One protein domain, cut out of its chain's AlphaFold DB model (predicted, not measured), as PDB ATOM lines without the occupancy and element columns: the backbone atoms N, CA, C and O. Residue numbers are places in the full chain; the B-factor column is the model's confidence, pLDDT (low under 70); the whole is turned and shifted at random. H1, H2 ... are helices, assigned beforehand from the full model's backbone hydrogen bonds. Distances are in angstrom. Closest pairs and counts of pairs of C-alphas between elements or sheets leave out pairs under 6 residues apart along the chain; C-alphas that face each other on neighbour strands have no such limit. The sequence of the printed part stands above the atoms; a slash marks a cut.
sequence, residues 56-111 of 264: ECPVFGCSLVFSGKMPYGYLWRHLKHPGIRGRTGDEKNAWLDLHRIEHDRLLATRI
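Overview. This is residues 56 to 111 of the 264 residues of an uncharacterized protein of Tuber borchii (UniProt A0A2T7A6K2). A long helix, H2, and a shorter one, H1, make a lopsided V: the last part of H1 meets H2 partway along its length, and from there the two spread apart toward the first residue of H1 and the last residue of H2. A looped stretch with no named element, residues 56 to 70, lies along one side of this pair, and the link of residues 81 to 88 bows out between the end of H1 and the start of H2. The printed part has 56 residues with two named helices, H1 then H2, and no named strand; its class is all helix. It is compact, with a radius of gyration of the C-alphas of 11.5 A, and its C-alphas span 35 by 24 by 16 A.

Along the chain. The printed part begins with C-alpha 56 at (-40.850, -17.649, 7.142), and residues 56 to 70 hold no named element. H1 is residues 71 to 80, 14.5 A from first to last C-alpha, and begins with C-alpha 71 at (-48.287, -22.592, 8.257). H2 is residues 89 to 109, 30.7 A long, from C-alpha 89 at (-44.424, 7.403, 12.143) to C-alpha 109 at (-48.510, -15.598, -7.737).

Arrangement. H1 and H2 touch, and their closest C-alphas, those of Leu 79 and His 99, are 5.2 A apart. H2 touches H1 with residues 99 to 103 alone. Their lines stand at a steep tilt of 48 degrees, and they run opposite ways. Their centres are 12.9 A apart. In H1 and H2 every O i to N i+4 pair is within hydrogen-bond range.

Size, cuts and confidence. The C-alphas farthest apart are those of Lys 69 and Gly 89, at 35.8 A. The printed part has no cut. The link from H1 to H2, 8 residues, is short. The mean pLDDT of the printed part is 92.6, and residues 110 to 111 are under 70.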
ATOM      1  N   GLU A  56     -41.246 -18.967   6.659       96.44
ATOM      2  CA  GLU A  56     -40.850 -17.649   7.142       96.44
ATOM      3  C   GLU A  56     -41.655 -16.562   6.427       96.44
ATOM      4  O   GLU A  56     -42.199 -16.779   5.336       96.44
ATOM      5  N   CYS A  57     -41.775 -15.393   7.056       96.44
ATOM      6  CA  CYS A  57     -42.342 -14.233   6.388       96.44
ATOM      7  C   CYS A  57     -41.378 -13.747   5.285       96.44
ATOM      8  O   CYS A  57     -40.230 -13.442   5.586       96.44
ATOM      9  N   PRO A  58     -41.823 -13.627   4.022       95.94
ATOM     10  CA  PRO A  58     -40.970 -13.157   2.927       95.94
ATOM     11  C   PRO A  58     -40.659 -11.652   2.973       95.94
ATOM     12  O   PRO A  58     -39.858 -11.170   2.175       95.94
ATOM     13  N   VAL A  59     -41.282 -10.892   3.881       96.50
ATOM     14  CA  VAL A  59     -41.033  -9.453   4.029       96.50
ATOM     15  C   VAL A  59     -39.692  -9.221   4.722       96.50
ATOM     16  O   VAL A  59     -39.470  -9.693   5.837       96.50
ATOM     17  N   PHE A  60     -38.811  -8.445   4.086       94.88
ATOM     18  CA  PHE A  60     -37.499  -8.108   4.640       94.88
ATOM     19  C   PHE A  60     -37.627  -7.435   6.018       94.88
ATOM     20  O   PHE A  60     -38.417  -6.509   6.204       94.88
ATOM     21  N   GLY A  61     -36.864  -7.920   7.001       92.50
ATOM     22  CA  GLY A  61     -36.927  -7.443   8.388       92.50
ATOM     23  C   GLY A  61     -38.073  -8.026   9.226       92.50
ATOM     24  O   GLY A  61     -38.207  -7.671  10.400       92.50
ATOM     25  N   CYS A  62     -38.892  -8.931   8.676       96.38
ATOM     26  CA  CYS A  62     -39.849  -9.716   9.450       96.38
ATOM     27  C   CYS A  62     -39.276 -11.079   9.831       96.38
ATOM     28  O   CYS A  62     -39.149 -11.973   9.008       96.38
ATOM     29  N   SER A  63     -38.980 -11.252  11.118       94.69
ATOM     30  CA  SER A  63     -38.441 -12.492  11.687       94.69
ATOM     31  C   SER A  63     -39.520 -13.497  12.105       94.69
ATOM     32  O   SER A  63     -39.244 -14.422  12.867       94.69
ATOM     33  N   LEU A  64     -40.773 -13.316  11.668       95.88
ATOM     34  CA  LEU A  64     -41.852 -14.207  12.080       95.88
ATOM     35  C   LEU A  64     -41.783 -15.530  11.312       95.88
ATOM     36  O   LEU A  64     -41.864 -15.566  10.083       95.88
ATOM     37  N   VAL A  65     -41.691 -16.614  12.076       96.19
ATOM     38  CA  VAL A  65     -41.612 -17.985  11.577       96.19
ATOM     39  C   VAL A  65     -42.902 -18.730  11.928       96.19
ATOM     40  O   VAL A  65     -43.348 -18.731  13.074       96.19
ATOM     41  N   PHE A  66     -43.519 -19.367  10.936       93.19
ATOM     42  CA  PHE A  66     -44.773 -20.105  11.052       93.19
ATOM     43  C   PHE A  66     -44.519 -21.607  11.013       93.19
ATOM     44  O   PHE A  66     -44.119 -22.159   9.988       93.19
ATOM     45  N   SER A  67     -44.829 -22.279  12.117       93.38
ATOM     46  CA  SER A  67     -44.798 -23.736  12.245       93.38
ATOM     47  C   SER A  67     -46.204 -24.307  12.487       93.38
ATOM     48  O   SER A  67     -47.179 -23.578  12.703       93.38
ATOM     49  N   GLY A  68     -46.339 -25.633  12.418       87.62
ATOM     50  CA  GLY A  68     -47.574 -26.352  12.749       87.62
ATOM     51  C   GLY A  68     -48.367 -26.859  11.542       87.62
ATOM     52  O   GLY A  68     -47.853 -26.985  10.437       87.62
ATOM     53  N   LYS A  69     -49.647 -27.198  11.763       83.19
ATOM     54  CA  LYS A  69     -50.497 -27.897  10.773       83.19
ATOM     55  C   LYS A  69     -50.899 -27.040   9.564       83.19
ATOM     56  O   LYS A  69     -51.288 -27.581   8.536       83.19
ATOM     57  N   MET A  70     -50.874 -25.714   9.703       85.81
ATOM     58  CA  MET A  70     -51.464 -24.759   8.751       85.81
ATOM     59  C   MET A  70     -50.559 -23.526   8.528       85.81
ATOM     60  O   MET A  70     -51.041 -22.394   8.620       85.81
ATOM     61  N   PRO A  71     -49.255 -23.695   8.238       89.94
ATOM     62  CA  PRO A  71     -48.287 -22.592   8.257       89.94
ATOM     63  C   PRO A  71     -48.653 -21.490   7.246       89.94
ATOM     64  O   PRO A  71     -48.632 -20.306   7.576       89.94
ATOM     65  N   TYR A  72     -49.152 -21.867   6.061       88.75
ATOM     66  CA  TYR A  72     -49.644 -20.931   5.042       88.75
ATOM     67  C   TYR A  72     -50.828 -20.072   5.513       88.75
ATOM     68  O   TYR A  72     -50.933 -18.906   5.141       88.75
ATOM     69  N   GLY A  73     -51.730 -20.626   6.330       90.31
ATOM     70  CA  GLY A  73     -52.882 -19.887   6.849       90.31
ATOM     71  C   GLY A  73     -52.488 -18.842   7.895       90.31
ATOM     72  O   GLY A  73     -53.110 -17.780   7.973       90.31
ATOM     73  N   TYR A  74     -51.451 -19.118   8.690       93.50
ATOM     74  CA  TYR A  74     -50.894 -18.142   9.626       93.50
ATOM     75  C   TYR A  74     -50.120 -17.042   8.899       93.50
ATOM     76  O   TYR A  74     -50.396 -15.870   9.151       93.50
ATOM     77  N   LEU A  75     -49.267 -17.405   7.934       93.06
ATOM     78  CA  LEU A  75     -48.571 -16.451   7.067       93.06
ATOM     79  C   LEU A  75     -49.552 -15.475   6.406       93.06
ATOM     80  O   LEU A  75     -49.358 -14.264   6.446       93.06
ATOM     81  N   TRP A  76     -50.657 -15.990   5.863       92.88
ATOM     82  CA  TRP A  76     -51.664 -15.162   5.205       92.88
ATOM     83  C   TRP A  76     -52.304 -14.131   6.137       92.88
ATOM     84  O   TRP A  76     -52.500 -12.975   5.764       92.88
ATOM     85  N   ARG A  77     -52.652 -14.548   7.360       94.88
ATOM     86  CA  ARG A  77     -53.226 -13.643   8.364       94.88
ATOM     87  C   ARG A  77     -52.219 -12.595   8.808       94.88
ATOM     88  O   ARG A  77     -52.602 -11.444   8.969       94.88
ATOM     89  N   HIS A  78     -50.961 -12.987   8.967       96.31
ATOM     90  CA  HIS A  78     -49.891 -12.075   9.332       96.31
ATOM     91  C   HIS A  78     -49.641 -11.012   8.261       96.31
ATOM     92  O   HIS A  78     -49.596  -9.839   8.599       96.31
ATOM     93  N   LEU A  79     -49.558 -11.388   6.983       95.19
ATOM     94  CA  LEU A  79     -49.381 -10.419   5.895       95.19
ATOM     95  C   LEU A  79     -50.550  -9.427   5.805       95.19
ATOM     96  O   LEU A  79     -50.342  -8.253   5.529       95.19
ATOM     97  N   LYS A  80     -51.779  -9.875   6.098       95.31
ATOM     98  CA  LYS A  80     -52.955  -8.995   6.139       95.31
ATOM     99  C   LYS A  80     -52.941  -8.051   7.350       95.31
ATOM    100  O   LYS A  80     -53.429  -6.925   7.263       95.31
ATOM    101  N   HIS A  81     -52.454  -8.533   8.491       96.06
ATOM    102  CA  HIS A  81     -52.496  -7.843   9.782       96.06
ATOM    103  C   HIS A  81     -51.140  -7.955  10.495       96.06
ATOM    104  O   HIS A  81     -51.025  -8.674  11.496       96.06
ATOM    105  N   PRO A  82     -50.094  -7.288   9.982       96.12
ATOM    106  CA  PRO A  82     -48.767  -7.402  10.561       96.12
ATOM    107  C   PRO A  82     -48.697  -6.680  11.907       96.12
ATOM    108  O   PRO A  82     -49.332  -5.648  12.133       96.12
ATOM    109  N   GLY A  83     -47.895  -7.227  12.819       95.12
ATOM    110  CA  GLY A  83     -47.637  -6.590  14.105       95.12
ATOM    111  C   GLY A  83     -46.875  -5.279  13.915       95.12
ATOM    112  O   GLY A  83     -45.867  -5.241  13.213       95.12
ATOM    113  N   ILE A  84     -47.338  -4.216  14.570       93.88
ATOM    114  CA  ILE A  84     -46.739  -2.869  14.509       93.88
ATOM    115  C   ILE A  84     -45.897  -2.536  15.751       93.88
ATOM    116  O   ILE A  84     -45.610  -1.372  16.019       93.88
ATOM    117  N   ARG A  85     -45.548  -3.537  16.569       91.25
ATOM    118  CA  ARG A  85     -44.947  -3.306  17.889       91.25
ATOM    119  C   ARG A  85     -43.603  -2.583  17.755       91.25
ATOM    120  O   ARG A  85     -42.708  -3.086  17.090       91.25
ATOM    121  N   GLY A  86     -43.487  -1.429  18.413       91.25
ATOM    122  CA  GLY A  86     -42.266  -0.617  18.439       91.25
ATOM    123  C   GLY A  86     -42.063   0.297  17.228       91.25
ATOM    124  O   GLY A  86     -41.133   1.090  17.255       91.25
ATOM    125  N   ARG A  87     -42.931   0.241  16.206       94.12
ATOM    126  CA  ARG A  87     -42.819   1.079  15.002       94.12
ATOM    127  C   ARG A  87     -43.800   2.240  15.052       94.12
ATOM    128  O   ARG A  87     -44.999   2.032  15.254       94.12
ATOM    129  N   THR A  88     -43.302   3.450  14.818       96.38
ATOM    130  CA  THR A  88     -44.097   4.691  14.850       96.38
ATOM    131  C   THR A  88     -43.762   5.557  13.633       96.38
ATOM    132  O   THR A  88     -42.713   5.379  13.023       96.38
ATOM    133  N   GLY A  89     -44.656   6.475  13.257       96.88
ATOM    134  CA  GLY A  89     -44.424   7.403  12.143       96.88
ATOM    135  C   GLY A  89     -44.284   6.700  10.791       96.88
ATOM    136  O   GLY A  89     -45.018   5.753  10.498       96.88
ATOM    137  N   ASP A  90     -43.330   7.153   9.982       97.19
ATOM    138  CA  ASP A  90     -43.134   6.682   8.605       97.19
ATOM    139  C   ASP A  90     -42.639   5.235   8.526       97.19
ATOM    140  O   ASP A  90     -43.031   4.497   7.623       97.19
ATOM    141  N   GLU A  91     -41.865   4.779   9.517       95.94
ATOM    142  CA  GLU A  91     -41.411   3.385   9.591       95.94
ATOM    143  C   GLU A  91     -42.600   2.421   9.689       95.94
ATOM    144  O   GLU A  91     -42.622   1.365   9.054       95.94
ATOM    145  N   LYS A  92     -43.634   2.799  10.452       96.25
ATOM    146  CA  LYS A  92     -44.864   2.008  10.558       96.25
ATOM    147  C   LYS A  92     -45.560   1.903   9.202       96.25
ATOM    148  O   LYS A  92     -46.026   0.819   8.857       96.25
ATOM    149  N   ASN A  93     -45.640   2.997   8.450       97.06
ATOM    150  CA  ASN A  93     -46.307   3.009   7.150       97.06
ATOM    151  C   ASN A  93     -45.526   2.177   6.126       97.06
ATOM    152  O   ASN A  93     -46.107   1.286   5.513       97.06
ATOM    153  N   ALA A  94     -44.205   2.362   6.044       96.62
ATOM    154  CA  ALA A  94     -43.333   1.554   5.193       96.62
ATOM    155  C   ALA A  94     -43.430   0.056   5.530       96.62
ATOM    156  O   ALA A  94     -43.522  -0.791   4.642       96.62
ATOM    157  N   TRP A  95     -43.482  -0.287   6.820       96.56
ATOM    158  CA  TRP A  95     -43.663  -1.663   7.278       96.56
ATOM    159  C   TRP A  95     -44.992  -2.278   6.819       96.56
ATOM    160  O   TRP A  95     -45.017  -3.425   6.363       96.56
ATOM    161  N   LEU A  96     -46.094  -1.530   6.941       96.88
ATOM    162  CA  LEU A  96     -47.417  -1.961   6.487       96.88
ATOM    163  C   LEU A  96     -47.464  -2.122   4.964       96.88
ATOM    164  O   LEU A  96     -47.993  -3.124   4.482       96.88
ATOM    165  N   ASP A  97     -46.869  -1.189   4.222       97.38
ATOM    166  CA  ASP A  97     -46.835  -1.230   2.760       97.38
ATOM    167  C   ASP A  97     -46.023  -2.414   2.236       97.38
ATOM    168  O   ASP A  97     -46.482  -3.106   1.330       97.38
ATOM    169  N   LEU A  98     -44.880  -2.742   2.849       97.06
ATOM    170  CA  LEU A  98     -44.112  -3.936   2.482       97.06
ATOM    171  C   LEU A  98     -44.925  -5.228   2.668       97.06
ATOM    172  O   LEU A  98     -44.923  -6.097   1.793       97.06
ATOM    173  N   HIS A  99     -45.663  -5.349   3.777       97.50
ATOM    174  CA  HIS A  99     -46.534  -6.508   4.010       97.50
ATOM    175  C   HIS A  99     -47.707  -6.553   3.030       97.50
ATOM    176  O   HIS A  99     -48.076  -7.638   2.580       97.50
ATOM    177  N   ARG A 100     -48.265  -5.394   2.667       96.38
ATOM    178  CA  ARG A 100     -49.331  -5.283   1.669       96.38
ATOM    179  C   ARG A 100     -48.851  -5.687   0.273       96.38
ATOM    180  O   ARG A 100     -49.513  -6.497  -0.365       96.38
ATOM    181  N   ILE A 101     -47.700  -5.188  -0.176       96.50
ATOM    182  CA  ILE A 101     -47.120  -5.534  -1.485       96.50
ATOM    183  C   ILE A 101     -46.887  -7.041  -1.578       96.50
ATOM    184  O   ILE A 101     -47.246  -7.667  -2.574       96.50
ATOM    185  N   GLU A 102     -46.326  -7.647  -0.533       95.69
ATOM    186  CA  GLU A 102     -46.067  -9.084  -0.537       95.69
ATOM    187  C   GLU A 102     -47.363  -9.901  -0.422       95.69
ATOM    188  O   GLU A 102     -47.494 -10.952  -1.050       95.69
ATOM    189  N   HIS A 103     -48.370  -9.406   0.307       93.94
ATOM    190  CA  HIS A 103     -49.718  -9.983   0.307       93.94
ATOM    191  C   HIS A 103     -50.326 -10.001  -1.102       93.94
ATOM    192  O   HIS A 103     -50.792 -11.053  -1.550       93.94
ATOM    193  N   ASP A 104     -50.253  -8.879  -1.817       93.50
ATOM    194  CA  ASP A 104     -50.760  -8.721  -3.182       93.50
ATOM    195  C   ASP A 104     -49.970  -9.587  -4.178       93.50
ATOM    196  O   ASP A 104     -50.549 -10.272  -5.026       93.50
ATOM    197  N   ARG A 105     -48.644  -9.660  -4.029       91.81
ATOM    198  CA  ARG A 105     -47.782 -10.553  -4.812       91.81
ATOM    199  C   ARG A 105     -48.129 -12.016  -4.576       91.81
ATOM    200  O   ARG A 105     -48.196 -12.782  -5.539       91.81
ATOM    201  N   LEU A 106     -48.373 -12.431  -3.332       87.19
ATOM    202  CA  LEU A 106     -48.824 -13.791  -3.039       87.19
ATOM    203  C   LEU A 106     -50.230 -14.054  -3.576       87.19
ATOM    204  O   LEU A 106     -50.476 -15.161  -4.042       87.19
ATOM    205  N   LEU A 107     -51.134 -13.075  -3.567       85.94
ATOM    206  CA  LEU A 107     -52.436 -13.181  -4.231       85.94
ATOM    207  C   LEU A 107     -52.303 -13.382  -5.746       85.94
ATOM    208  O   LEU A 107     -53.043 -14.187  -6.314       85.94
ATOM    209  N   ALA A 108     -51.371 -12.677  -6.385       84.94
ATOM    210  CA  ALA A 108     -51.131 -12.767  -7.822       84.94
ATOM    211  C   ALA A 108     -50.407 -14.067  -8.216       84.94
ATOM    212  O   ALA A 108     -50.764 -14.713  -9.197       84.94
ATOM    213  N   THR A 109     -49.403 -14.468  -7.431       82.12
ATOM    214  CA  THR A 109     -48.510 -15.598  -7.737       82.12
ATOM    215  C   THR A 109     -49.081 -16.930  -7.260       82.12
ATOM    216  O   THR A 109     -48.891 -17.965  -7.899       82.12
ATOM    217  N   ARG A 110     -49.769 -16.949  -6.111       68.31
ATOM    218  CA  ARG A 110     -50.289 -18.181  -5.518       68.31
ATOM    219  C   ARG A 110     -51.787 -18.284  -5.712       68.31
ATOM    220  O   ARG A 110     -52.559 -17.559  -5.101       68.31
ATOM    221  N   ILE A 111     -52.153 -19.331  -6.454       58.00
ATOM    222  CA  ILE A 111     -53.415 -20.058  -6.329       58.00
ATOM    223  C   ILE A 111     -54.608 -19.098  -6.360       58.00
ATOM    224  O   ILE A 111     -55.132 -18.666  -5.324       58.00
TER     225      ILE A 111